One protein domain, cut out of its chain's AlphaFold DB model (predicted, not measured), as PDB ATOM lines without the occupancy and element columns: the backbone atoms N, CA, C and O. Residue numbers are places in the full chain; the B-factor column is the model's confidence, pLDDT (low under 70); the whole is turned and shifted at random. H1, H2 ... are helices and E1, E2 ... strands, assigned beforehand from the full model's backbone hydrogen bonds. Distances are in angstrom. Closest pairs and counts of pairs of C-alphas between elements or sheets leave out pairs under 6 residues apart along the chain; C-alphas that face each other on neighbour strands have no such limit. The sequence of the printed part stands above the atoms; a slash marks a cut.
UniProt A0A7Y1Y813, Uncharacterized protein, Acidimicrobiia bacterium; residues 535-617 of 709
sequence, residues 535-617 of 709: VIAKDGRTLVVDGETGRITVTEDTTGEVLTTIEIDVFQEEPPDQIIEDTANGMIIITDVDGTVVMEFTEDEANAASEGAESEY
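Overview. This is residues 535 to 617 of the 709 residues of an uncharacterized protein of Acidimicrobiia bacterium (UniProt A0A7Y1Y813). Two small antiparallel sheets are stacked as a sandwich with crossed strands: E7, at one edge of the three-stranded sheet E5 E6 E7, crosses over the four-stranded sheet E1 E2 E3 E4, while E5 at the other edge is apart from that sheet, and the two are only partly face to face. Helix H1 runs on from E7 past the E1 edge of the larger sheet and only grazes both sheets. The printed part has 83 residues with seven named strands and one named helix, in the order E1 E2 E3 E4 E5 E6 E7 H1, and its class is mixed. It is compact, with a radius of gyration of the C-alphas of 12.5 A and spans of 35 by 33 by 28 A.

Arrangement. E1, residues 535 to 538, and E2, residues 541 to 546, form an antiparallel hairpin at 164 degrees, with N 536 and O 543 2.9 A apart. E3, residues 551 to 556, is the next antiparallel neighbour, with N 544 and O 553 at 2.8 A. E4, residues 561 to 567, follows as an edge strand, with N 552 and O 566 at 2.8 A. These four make a meander, each strand the antiparallel neighbour of the one before. E5, residues 579 to 582, and E6, residues 587 to 591, form a hairpin at 149 degrees, with N 580 and O 589 at 2.8 A. E7, residues 597 to 602, completes a second meander, with N 588 and O 601 at 2.8 A. The strands of one sheet stand at 85 degrees to those of the other, and the closest C-alphas of E4 and E7, Leu 563 and Val 598, are 6.8 A apart. H1, residues 603 to 615, only grazes the larger sheet with residues 605 to 613; its closest C-alphas to E1 are Ala 609 and Ile 536, 6.1 A apart. It only grazes the smaller sheet with residues 603 to 608. Every O i to N i+4 pair in H1 is within hydrogen-bond range.

Along the chain. E1 begins at C-alpha 535 (167.621, 191.841, 130.825) and is 9.9 A long. E2 measures 15.9 A, E3 16.5 A and E4 17.5 A. E5 measures 9.8 A, E6 12.9 A and E7 14.5 A. H1 is 18.2 A long and ends at C-alpha 615 (166.546, 200.835, 121.743).

Size, cuts and confidence. The C-alphas farthest apart, Asp 594 and Ser 615, are 35.3 A apart. The printed part has no cut. The link E4 to E5, 11 residues, is long; the other links are tight. The mean pLDDT of the printed part is 88.2, with residues 570 to 573 under 70.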
ATOM      1  N   VAL A 535     166.606 192.447 129.954       93.44
ATOM      2  CA  VAL A 535     167.621 191.841 130.825       93.44
ATOM      3  C   VAL A 535     167.958 192.765 131.989       93.44
ATOM      4  O   VAL A 535     168.541 193.828 131.801       93.44
ATOM      5  N   ILE A 536     167.678 192.314 133.212       95.31
ATOM      6  CA  ILE A 536     168.056 193.014 134.446       95.31
ATOM      7  C   ILE A 536     169.130 192.191 135.154       95.31
ATOM      8  O   ILE A 536     168.873 191.074 135.605       95.31
ATOM      9  N   ALA A 537     170.339 192.741 135.280       96.25
ATOM     10  CA  ALA A 537     171.443 192.109 135.998       96.25
ATOM     11  C   ALA A 537     171.685 192.808 137.343       96.25
ATOM     12  O   ALA A 537     172.087 193.971 137.383       96.25
ATOM     13  N   LYS A 538     171.468 192.100 138.458       96.06
ATOM     14  CA  LYS A 538     171.602 192.656 139.810       96.06
ATOM     15  C   LYS A 538     172.013 191.601 140.829       96.06
ATOM     16  O   LYS A 538     171.560 190.463 140.791       96.06
ATOM     17  N   ASP A 539     172.895 191.989 141.749       95.56
ATOM     18  CA  ASP A 539     173.355 191.157 142.871       95.56
ATOM     19  C   ASP A 539     173.879 189.757 142.481       95.56
ATOM     20  O   ASP A 539     173.778 188.801 143.249       95.56
ATOM     21  N   GLY A 540     174.498 189.647 141.299       96.44
ATOM     22  CA  GLY A 540     175.028 188.386 140.768       96.44
ATOM     23  C   GLY A 540     173.965 187.472 140.157       96.44
ATOM     24  O   GLY A 540     174.191 186.264 140.048       96.44
ATOM     25  N   ARG A 541     172.809 188.030 139.793       97.50
ATOM     26  CA  ARG A 541     171.712 187.341 139.121       97.50
ATOM     27  C   ARG A 541     171.279 188.114 137.892       97.50
ATOM     28  O   ARG A 541     171.297 189.342 137.880       97.50
ATOM     29  N   THR A 542     170.803 187.371 136.908       97.38
ATOM     30  CA  THR A 542     170.243 187.902 135.675       97.38
ATOM     31  C   THR A 542     168.793 187.463 135.561       97.38
ATOM     32  O   THR A 542     168.507 186.264 135.518       97.38
ATOM     33  N   LEU A 543     167.886 188.431 135.501       96.81
ATOM     34  CA  LEU A 543     166.503 188.244 135.097       96.81
ATOM     35  C   LEU A 543     166.389 188.511 133.599       96.81
ATOM     36  O   LEU A 543     166.882 189.524 133.115       96.81
ATOM     37  N   VAL A 544     165.744 187.595 132.885       95.56
ATOM     38  CA  VAL A 544     165.441 187.710 131.457       95.56
ATOM     39  C   VAL A 544     163.933 187.604 131.284       95.56
ATOM     40  O   VAL A 544     163.367 186.569 131.645       95.56
ATOM     41  N   VAL A 545     163.305 188.647 130.743       92.00
ATOM     42  CA  VAL A 545     161.908 188.637 130.290       92.00
ATOM     43  C   VAL A 545     161.903 188.379 128.793       92.00
ATOM     44  O   VAL A 545     162.275 189.236 128.000       92.00
ATOM     45  N   ASP A 546     161.512 187.174 128.404       88.56
ATOM     46  CA  ASP A 546     161.381 186.781 127.007       88.56
ATOM     47  C   ASP A 546     159.955 187.097 126.537       88.56
ATOM     48  O   ASP A 546     159.006 186.387 126.887       88.56
ATOM     49  N   GLY A 547     159.808 188.185 125.774       80.56
ATOM     50  CA  GLY A 547     158.515 188.632 125.255       80.56
ATOM     51  C   GLY A 547     157.850 187.610 124.328       80.56
ATOM     52  O   GLY A 547     156.636 187.434 124.391       80.56
ATOM     53  N   GLU A 548     158.631 186.873 123.530       79.19
ATOM     54  CA  GLU A 548     158.123 185.897 122.552       79.19
ATOM     55  C   GLU A 548     157.415 184.720 123.231       79.19
ATOM     56  O   GLU A 548     156.374 184.223 122.773       79.19
ATOM     57  N   THR A 549     157.993 184.256 124.337       82.88
ATOM     58  CA  THR A 549     157.472 183.120 125.100       82.88
ATOM     59  C   THR A 549     156.617 183.533 126.295       82.88
ATOM     60  O   THR A 549     155.957 182.669 126.869       82.88
ATOM     61  N   GLY A 550     156.624 184.817 126.669       83.81
ATOM     62  CA  GLY A 550     156.045 185.305 127.923       83.81
ATOM     63  C   GLY A 550     156.780 184.764 129.153       83.81
ATOM     64  O   GLY A 550     156.198 184.645 130.226       83.81
ATOM     65  N   ARG A 551     158.045 184.345 129.019       91.50
ATOM     66  CA  ARG A 551     158.758 183.631 130.081       91.50
ATOM     67  C   ARG A 551     159.732 184.546 130.807       91.50
ATOM     68  O   ARG A 551     160.657 185.076 130.202       91.50
ATOM     69  N   ILE A 552     159.613 184.626 132.130       93.44
ATOM     70  CA  ILE A 552     160.628 185.241 132.990       93.44
ATOM     71  C   ILE A 552     161.541 184.154 133.543       93.44
ATOM     72  O   ILE A 552     161.086 183.182 134.144       93.44
ATOM     73  N   THR A 553     162.848 184.317 133.366       96.44
ATOM     74  CA  THR A 553     163.854 183.411 133.930       96.44
ATOM     75  C   THR A 553     164.827 184.197 134.794       96.44
ATOM     76  O   THR A 553     165.434 185.144 134.305       96.44
ATOM     77  N   VAL A 554     165.034 183.780 136.047       96.75
ATOM     78  CA  VAL A 554     166.108 184.323 136.897       96.75
ATOM     79  C   VAL A 554     167.220 183.290 137.001       96.75
ATOM     80  O   VAL A 554     166.973 182.147 137.387       96.75
ATOM     81  N   THR A 555     168.444 183.684 136.665       97.56
ATOM     82  CA  THR A 555     169.629 182.818 136.658       97.56
ATOM     83  C   THR A 555     170.710 183.400 137.560       97.56
ATOM     84  O   THR A 555     170.927 184.603 137.570       97.56
ATOM     85  N   GLU A 556     171.407 182.552 138.311       97.69
ATOM     86  CA  GLU A 556     172.584 182.945 139.089       97.69
ATOM     87  C   GLU A 556     173.818 183.043 138.175       97.69
ATOM     88  O   GLU A 556     174.234 182.049 137.572       97.69
ATOM     89  N   ASP A 557     174.455 184.213 138.101       96.31
ATOM     90  CA  ASP A 557     175.498 184.520 137.108       96.31
ATOM     91  C   ASP A 557     176.742 183.639 137.271       96.31
ATOM     92  O   ASP A 557     177.429 183.291 136.308       96.31
ATOM     93  N   THR A 558     177.064 183.275 138.516       95.25
ATOM     94  CA  THR A 558     178.294 182.533 138.826       95.25
ATOM     95  C   THR A 558     178.207 181.051 138.473       95.25
ATOM     96  O   THR A 558     179.228 180.437 138.145       95.25
ATOM     97  N   THR A 559     177.013 180.464 138.555       96.75
ATOM     98  CA  THR A 559     176.785 179.027 138.357       96.75
ATOM     99  C   THR A 559     176.048 178.718 137.057       96.75
ATOM    100  O   THR A 559     176.165 177.596 136.562       96.75
ATOM    101  N   GLY A 560     175.314 179.688 136.503       95.56
ATOM    102  CA  GLY A 560     174.344 179.477 135.431       95.56
ATOM    103  C   GLY A 560     173.110 178.687 135.881       95.56
ATOM    104  O   GLY A 560     172.409 178.124 135.042       95.56
ATOM    105  N   GLU A 561     172.874 178.563 137.191       96.69
ATOM    106  CA  GLU A 561     171.714 177.858 137.742       96.69
ATOM    107  C   GLU A 561     170.457 178.717 137.594       96.69
ATOM    108  O   GLU A 561     170.430 179.862 138.040       96.69
ATOM    109  N   VAL A 562     169.411 178.155 136.983       96.56
ATOM    110  CA  VAL A 562     168.090 178.791 136.920       96.56
ATOM    111  C   VAL A 562     167.445 178.691 138.299       96.56
ATOM    112  O   VAL A 562     167.167 177.590 138.769       96.56
ATOM    113  N   LEU A 563     167.231 179.841 138.934       95.62
ATOM    114  CA  LEU A 563     166.665 179.957 140.276       95.62
ATOM    115  C   LEU A 563     165.137 179.900 140.258       95.62
ATOM    116  O   LEU A 563     164.543 179.322 141.158       95.62
ATOM    117  N   THR A 564     164.510 180.488 139.239       97.19
ATOM    118  CA  THR A 564     163.066 180.384 139.003       97.19
ATOM    119  C   THR A 564     162.755 180.553 137.518       97.19
ATOM    120  O   THR A 564     163.532 181.136 136.754       97.19
ATOM    121  N   THR A 565     161.609 180.027 137.101       95.81
ATOM    122  CA  THR A 565     161.004 180.285 135.795       95.81
ATOM    123  C   THR A 565     159.529 180.560 136.016       95.81
ATOM    124  O   THR A 565     158.841 179.745 136.628       95.81
ATOM    125  N   ILE A 566     159.069 181.700 135.523       93.19
ATOM    126  CA  ILE A 566     157.681 182.136 135.598       93.19
ATOM    127  C   ILE A 566     157.174 182.179 134.163       93.19
ATOM    128  O   ILE A 566     157.773 182.833 133.311       93.19
ATOM    129  N   GLU A 567     156.108 181.441 133.883       89.69
ATOM    130  CA  GLU A 567     155.379 181.569 132.625       89.69
ATOM    131  C   GLU A 567     154.285 182.604 132.856       89.69
ATOM    132  O   GLU A 567     153.373 182.381 133.653       89.69
ATOM    133  N   ILE A 568     154.426 183.759 132.216       81.31
ATOM    134  CA  ILE A 568     153.401 184.786 132.212       81.31
ATOM    135  C   ILE A 568     152.485 184.473 131.048       81.31
ATOM    136  O   ILE A 568     152.860 184.529 129.876       81.31
ATOM    137  N   ASP A 569     151.249 184.160 131.397       74.31
ATOM    138  CA  ASP A 569     150.163 184.387 130.475       74.31
ATOM    139  C   ASP A 569     149.969 185.901 130.408       74.31
ATOM    140  O   ASP A 569     149.409 186.508 131.313       74.31
ATOM    141  N   VAL A 570     150.518 186.519 129.366       60.78
ATOM    142  CA  VAL A 570     150.493 187.972 129.108       60.78
ATOM    143  C   VAL A 570     149.078 188.560 129.026       60.78
ATOM    144  O   VAL A 570     148.928 189.765 128.862       60.78
ATOM    145  N   PHE A 571     148.049 187.716 129.119       53.38
ATOM    146  CA  PHE A 571     146.640 188.089 129.170       53.38
ATOM    147  C   PHE A 571     145.996 187.890 130.550       53.38
ATOM    148  O   PHE A 571     144.795 188.114 130.697       53.38
ATOM    149  N   GLN A 572     146.741 187.433 131.560       62.69
ATOM    150  CA  GLN A 572     146.246 187.389 132.933       62.69
ATOM    151  C   GLN A 572     146.360 188.773 133.575       62.69
ATOM    152  O   GLN A 572     147.430 189.370 133.596       62.69
ATOM    153  N   GLU A 573     145.237 189.262 134.106       57.16
ATOM    154  CA  GLU A 573     145.136 190.561 134.791       57.16
ATOM    155  C   GLU A 573     145.922 190.602 136.105       57.16
ATOM    156  O   GLU A 573     146.372 191.664 136.531       57.16
ATOM    157  N   GLU A 574     146.074 189.454 136.768       75.75
ATOM    158  CA  GLU A 574     146.863 189.358 137.988       75.75
ATOM    159  C   GLU A 574     148.266 188.851 137.643       75.75
ATOM    160  O   GLU A 574     148.391 187.785 137.024       75.75
ATOM    161  N   PRO A 575     149.331 189.566 138.055       78.31
ATOM    162  CA  PRO A 575     150.673 189.041 137.914       78.31
ATOM    163  C   PRO A 575     150.759 187.710 138.675       78.31
ATOM    164  O   PRO A 575     150.113 187.548 139.718       78.31
ATOM    165  N   PRO A 576     151.555 186.741 138.191       85.56
ATOM    166  CA  PRO A 576     151.771 185.501 138.920       85.56
ATOM    167  C   PRO A 576     152.159 185.800 140.370       85.56
ATOM    168  O   PRO A 576     152.966 186.698 140.599       85.56
ATOM    169  N   ASP A 577     151.679 185.004 141.336       90.50
ATOM    170  CA  ASP A 577     151.984 185.142 142.781       90.50
ATOM    171  C   ASP A 577     153.493 185.284 143.093       90.50
ATOM    172  O   ASP A 577     153.895 185.684 144.187       90.50
ATOM    173  N   GLN A 578     154.335 184.896 142.135       92.06
ATOM    174  CA  GLN A 578     155.784 184.966 142.186       92.06
ATOM    175  C   GLN A 578     156.355 186.377 141.973       92.06
ATOM    176  O   GLN A 578     157.520 186.589 142.308       92.06
ATOM    177  N   ILE A 579     155.572 187.323 141.450       89.75
ATOM    178  CA  ILE A 579     155.932 188.728 141.243       89.75
ATOM    179  C   ILE A 579     155.169 189.559 142.277       89.75
ATOM    180  O   ILE A 579     153.941 189.570 142.303       89.75
ATOM    181  N   ILE A 580     155.896 190.227 143.169       89.62
ATOM    182  CA  ILE A 580     155.319 191.026 144.251       89.62
ATOM    183  C   ILE A 580     155.777 192.471 144.083       89.62
ATOM    184  O   ILE A 580     156.966 192.764 144.192       89.62
ATOM    185  N   GLU A 581     154.823 193.374 143.888       84.62
ATOM    186  CA  GLU A 581     155.061 194.817 143.888       84.62
ATOM    187  C   GLU A 581     154.939 195.375 145.312       84.62
ATOM    188  O   GLU A 581     153.858 195.417 145.913       84.62
ATOM    189  N   ASP A 582     156.061 195.812 145.881       86.75
ATOM    190  CA  ASP A 582     156.092 196.582 147.122       86.75
ATOM    191  C   ASP A 582     155.992 198.074 146.803       86.75
ATOM    192  O   ASP A 582     156.968 198.831 146.799       86.75
ATOM    193  N   THR A 583     154.755 198.490 146.564       76.88
ATOM    194  CA  THR A 583     154.384 199.858 146.187       76.88
ATOM    195  C   THR A 583     154.787 200.911 147.217       76.88
ATOM    196  O   THR A 583     154.963 202.076 146.881       76.88
ATOM    197  N   ALA A 584     154.983 200.527 148.484       79.12
ATOM    198  CA  ALA A 584     155.432 201.456 149.517       79.12
ATOM    199  C   ALA A 584     156.905 201.858 149.352       79.12
ATOM    200  O   ALA A 584     157.311 202.890 149.886       79.12
ATOM    201  N   ASN A 585     157.691 201.035 148.656       80.94
ATOM    202  CA  ASN A 585     159.126 201.224 148.477       80.94
ATOM    203  C   ASN A 585     159.543 201.318 146.997       80.94
ATOM    204  O   ASN A 585     160.737 201.464 146.746       80.94
ATOM    205  N   GLY A 586     158.603 201.222 146.047       86.94
ATOM    206  CA  GLY A 586     158.896 201.219 144.606       86.94
ATOM    207  C   GLY A 586     159.735 200.012 144.170       86.94
ATOM    208  O   GLY A 586     160.594 200.134 143.301       86.94
ATOM    209  N   MET A 587     159.555 198.868 144.842       92.75
ATOM    210  CA  MET A 587     160.355 197.659 144.626       92.75
ATOM    211  C   MET A 587     159.519 196.552 143.983       92.75
ATOM    212  O   MET A 587     158.413 196.259 144.432       92.75
ATOM    213  N   ILE A 588     160.104 195.868 143.007       91.44
ATOM    214  CA  ILE A 588     159.595 194.646 142.390       91.44
ATOM    215  C   ILE A 588     160.405 193.468 142.938       91.44
ATOM    216  O   ILE A 588     161.639 193.455 142.904       91.44
ATOM    217  N   ILE A 589     159.703 192.471 143.476       95.00
ATOM    218  CA  ILE A 589     160.291 191.300 144.130       95.00
ATOM    219  C   ILE A 589     159.886 190.048 143.359       95.00
ATOM    220  O   ILE A 589     158.703 189.742 143.227       95.00
ATOM    221  N   ILE A 590     160.877 189.279 142.913       95.88
ATOM    222  CA  ILE A 590     160.671 187.983 142.267       95.88
ATOM    223  C   ILE A 590     160.930 186.876 143.277       95.88
ATOM    224  O   ILE A 590     161.959 186.864 143.963       95.88
ATOM    225  N   THR A 591     160.013 185.917 143.348       96.50
ATOM    226  CA  THR A 591     160.088 184.759 144.239       96.50
ATOM    227  C   THR A 591     160.049 183.431 143.475       96.50
ATOM    228  O   THR A 591     159.534 183.322 142.360       96.50
ATOM    229  N   ASP A 592     160.642 182.394 144.061       94.94
ATOM    230  CA  ASP A 592     160.472 181.013 143.601       94.94
ATOM    231  C   ASP A 592     159.091 180.471 144.024       94.94
ATOM    232  O   ASP A 592     158.376 181.079 144.821       94.94
ATOM    233  N   VAL A 593     158.707 179.299 143.521       90.56
ATOM    234  CA  VAL A 593     157.421 178.630 143.786       90.56
ATOM    235  C   VAL A 593     157.141 178.368 145.273       90.56
ATOM    236  O   VAL A 593     156.001 178.100 145.652       90.56
ATOM    237  N   ASP A 594     158.162 178.412 146.133       93.62
ATOM    238  CA  ASP A 594     158.031 178.276 147.585       93.62
ATOM    239  C   ASP A 594     157.932 179.621 148.339       93.62
ATOM    240  O   ASP A 594     157.817 179.632 149.570       93.62
ATOM    241  N   GLY A 595     157.936 180.740 147.608       93.38
ATOM    242  CA  GLY A 595     157.894 182.107 148.126       93.38
ATOM    243  C   GLY A 595     159.256 182.661 148.558       93.38
ATOM    244  O   GLY A 595     159.312 183.733 149.164       93.38
ATOM    245  N   THR A 596     160.360 181.953 148.300       95.50
ATOM    246  CA  THR A 596     161.710 182.466 148.570       95.50
ATOM    247  C   THR A 596     162.050 183.584 147.594       95.50
ATOM    248  O   THR A 596     161.975 183.389 146.386       95.50
ATOM    249  N   VAL A 597     162.478 184.742 148.104       96.25
ATOM    250  CA  VAL A 597     162.945 185.863 147.274       96.25
ATOM    251  C   VAL A 597     164.201 185.463 146.505       96.25
ATOM    252  O   VAL A 597     165.224 185.122 147.106       96.25
ATOM    253  N   VAL A 598     164.121 185.528 145.178       96.62
ATOM    254  CA  VAL A 598     165.234 185.251 144.266       96.62
ATOM    255  C   VAL A 598     165.834 186.525 143.679       96.62
ATOM    256  O   VAL A 598     167.020 186.518 143.367       96.62
ATOM    257  N   MET A 599     165.090 187.628 143.563       97.19
ATOM    258  CA  MET A 599     165.617 188.901 143.049       97.19
ATOM    259  C   MET A 599     164.754 190.087 143.496       97.19
ATOM    260  O   MET A 599     163.550 189.927 143.665       97.19
ATOM    261  N   GLU A 600     165.369 191.258 143.684       96.44
ATOM    262  CA  GLU A 600     164.696 192.516 144.044       96.44
ATOM    263  C   GLU A 600     165.274 193.668 143.205       96.44
ATOM    264  O   GLU A 600     166.492 193.865 143.185       96.44
ATOM    265  N   PHE A 601     164.428 194.447 142.536       95.62
ATOM    266  CA  PHE A 601     164.830 195.610 141.734       95.62
ATOM    267  C   PHE A 601     163.811 196.749 141.847       95.62
ATOM    268  O   PHE A 601     162.701 196.523 142.317       95.62
ATOM    269  N   THR A 602     164.213 197.976 141.525       93.38
ATOM    270  CA  THR A 602     163.317 199.142 141.523       93.38
ATOM    271  C   THR A 602     162.556 199.238 140.207       93.38
ATOM    272  O   THR A 602     162.966 198.664 139.199       93.38
ATOM    273  N   GLU A 603     161.467 200.002 140.202       86.00
ATOM    274  CA  GLU A 603     160.750 200.367 138.975       86.00
ATOM    275  C   GLU A 603     161.670 201.080 137.968       86.00
ATOM    276  O   GLU A 603     161.751 200.661 136.820       86.00
ATOM    277  N   ASP A 604     162.491 202.037 138.421       84.31
ATOM    278  CA  ASP A 604     163.486 202.713 137.570       84.31
ATOM    279  C   ASP A 604     164.472 201.739 136.898       84.31
ATOM    280  O   ASP A 604     164.861 201.930 135.749       84.31
ATOM    281  N   GLU A 605     164.896 200.682 137.604       89.25
ATOM    282  CA  GLU A 605     165.793 199.659 137.049       89.25
ATOM    283  C   GLU A 605     165.078 198.801 135.994       89.25
ATOM    284  O   GLU A 605     165.712 198.368 135.032       89.25
ATOM    285  N   ALA A 606     163.776 198.554 136.169       87.88
ATOM    286  CA  ALA A 606     162.957 197.847 135.192       87.88
ATOM    287  C   ALA A 606     162.729 198.700 133.936       87.88
ATOM    288  O   ALA A 606     162.953 198.209 132.831       87.88
ATOM    289  N   ASN A 607     162.375 199.975 134.111       83.94
ATOM    290  CA  ASN A 607     162.146 200.921 133.020       83.94
ATOM    291  C   ASN A 607     163.422 201.135 132.204       83.94
ATOM    292  O   ASN A 607     163.406 200.939 130.996       83.94
ATOM    293  N   ALA A 608     164.562 201.382 132.859       84.25
ATOM    294  CA  ALA A 608     165.843 201.526 132.166       84.25
ATOM    295  C   ALA A 608     166.245 200.262 131.380       84.25
ATOM    296  O   ALA A 608     166.885 200.352 130.331       84.25
ATOM    297  N   ALA A 609     165.896 199.067 131.875       86.12
ATOM    298  CA  ALA A 609     166.134 197.822 131.148       86.12
ATOM    299  C   ALA A 609     165.172 197.641 129.962       86.12
ATOM    300  O   ALA A 609     165.600 197.124 128.929       86.12
ATOM    301  N   SER A 610     163.909 198.065 130.099       84.62
ATOM    302  CA  SER A 610     162.924 198.081 129.009       84.62
ATOM    303  C   SER A 610     163.358 199.035 127.906       84.62
ATOM    304  O   SER A 610     163.523 198.602 126.775       84.62
ATOM    305  N   GLU A 611     163.682 200.282 128.251       82.44
ATOM    306  CA  GLU A 611     164.191 201.295 127.318       82.44
ATOM    307  C   GLU A 611     165.459 200.812 126.598       82.44
ATOM    308  O   GLU A 611     165.622 200.999 125.391       82.44
ATOM    309  N   GLY A 612     166.356 200.129 127.320       81.88
ATOM    310  CA  GLY A 612     167.534 199.499 126.729       81.88
ATOM    311  C   GLY A 612     167.177 198.438 125.683       81.88
ATOM    312  O   GLY A 612     167.762 198.432 124.601       81.88
ATOM    313  N   ALA A 613     166.200 197.575 125.971       82.38
ATOM    314  CA  ALA A 613     165.719 196.567 125.028       82.38
ATOM    315  C   ALA A 613     164.949 197.187 123.845       82.38
ATOM    316  O   ALA A 613     165.107 196.747 122.708       82.38
ATOM    317  N   GLU A 614     164.166 198.234 124.090       78.44
ATOM    318  CA  GLU A 614     163.440 198.996 123.068       78.44
ATOM    319  C   GLU A 614     164.394 199.711 122.110       78.44
ATOM    320  O   GLU A 614     164.149 199.747 120.909       78.44
ATOM    321  N   SER A 615     165.531 200.212 122.602       73.94
ATOM    322  CA  SER A 615     166.546 200.835 121.743       73.94
ATOM    323  C   SER A 615     167.190 199.857 120.750       73.94
ATOM    324  O   SER A 615     167.688 200.268 119.703       73.94
ATOM    325  N   GLU A 616     167.157 198.557 121.058       71.31
ATOM    326  CA  GLU A 616     167.598 197.469 120.179       71.31
ATOM    327  C   GLU A 616     166.448 196.922 119.304       71.31
ATOM    328  O   GLU A 616     166.650 195.991 118.515       71.31
ATOM    329  N   TYR A 617     165.239 197.482 119.421       71.25
ATOM    330  CA  TYR A 617     164.070 197.075 118.651       71.25
ATOM    331  C   TYR A 617     164.179 197.577 117.209       71.25
ATOM    332  O   TYR A 617     163.777 198.686 116.856       71.25
TER     333      TYR A 617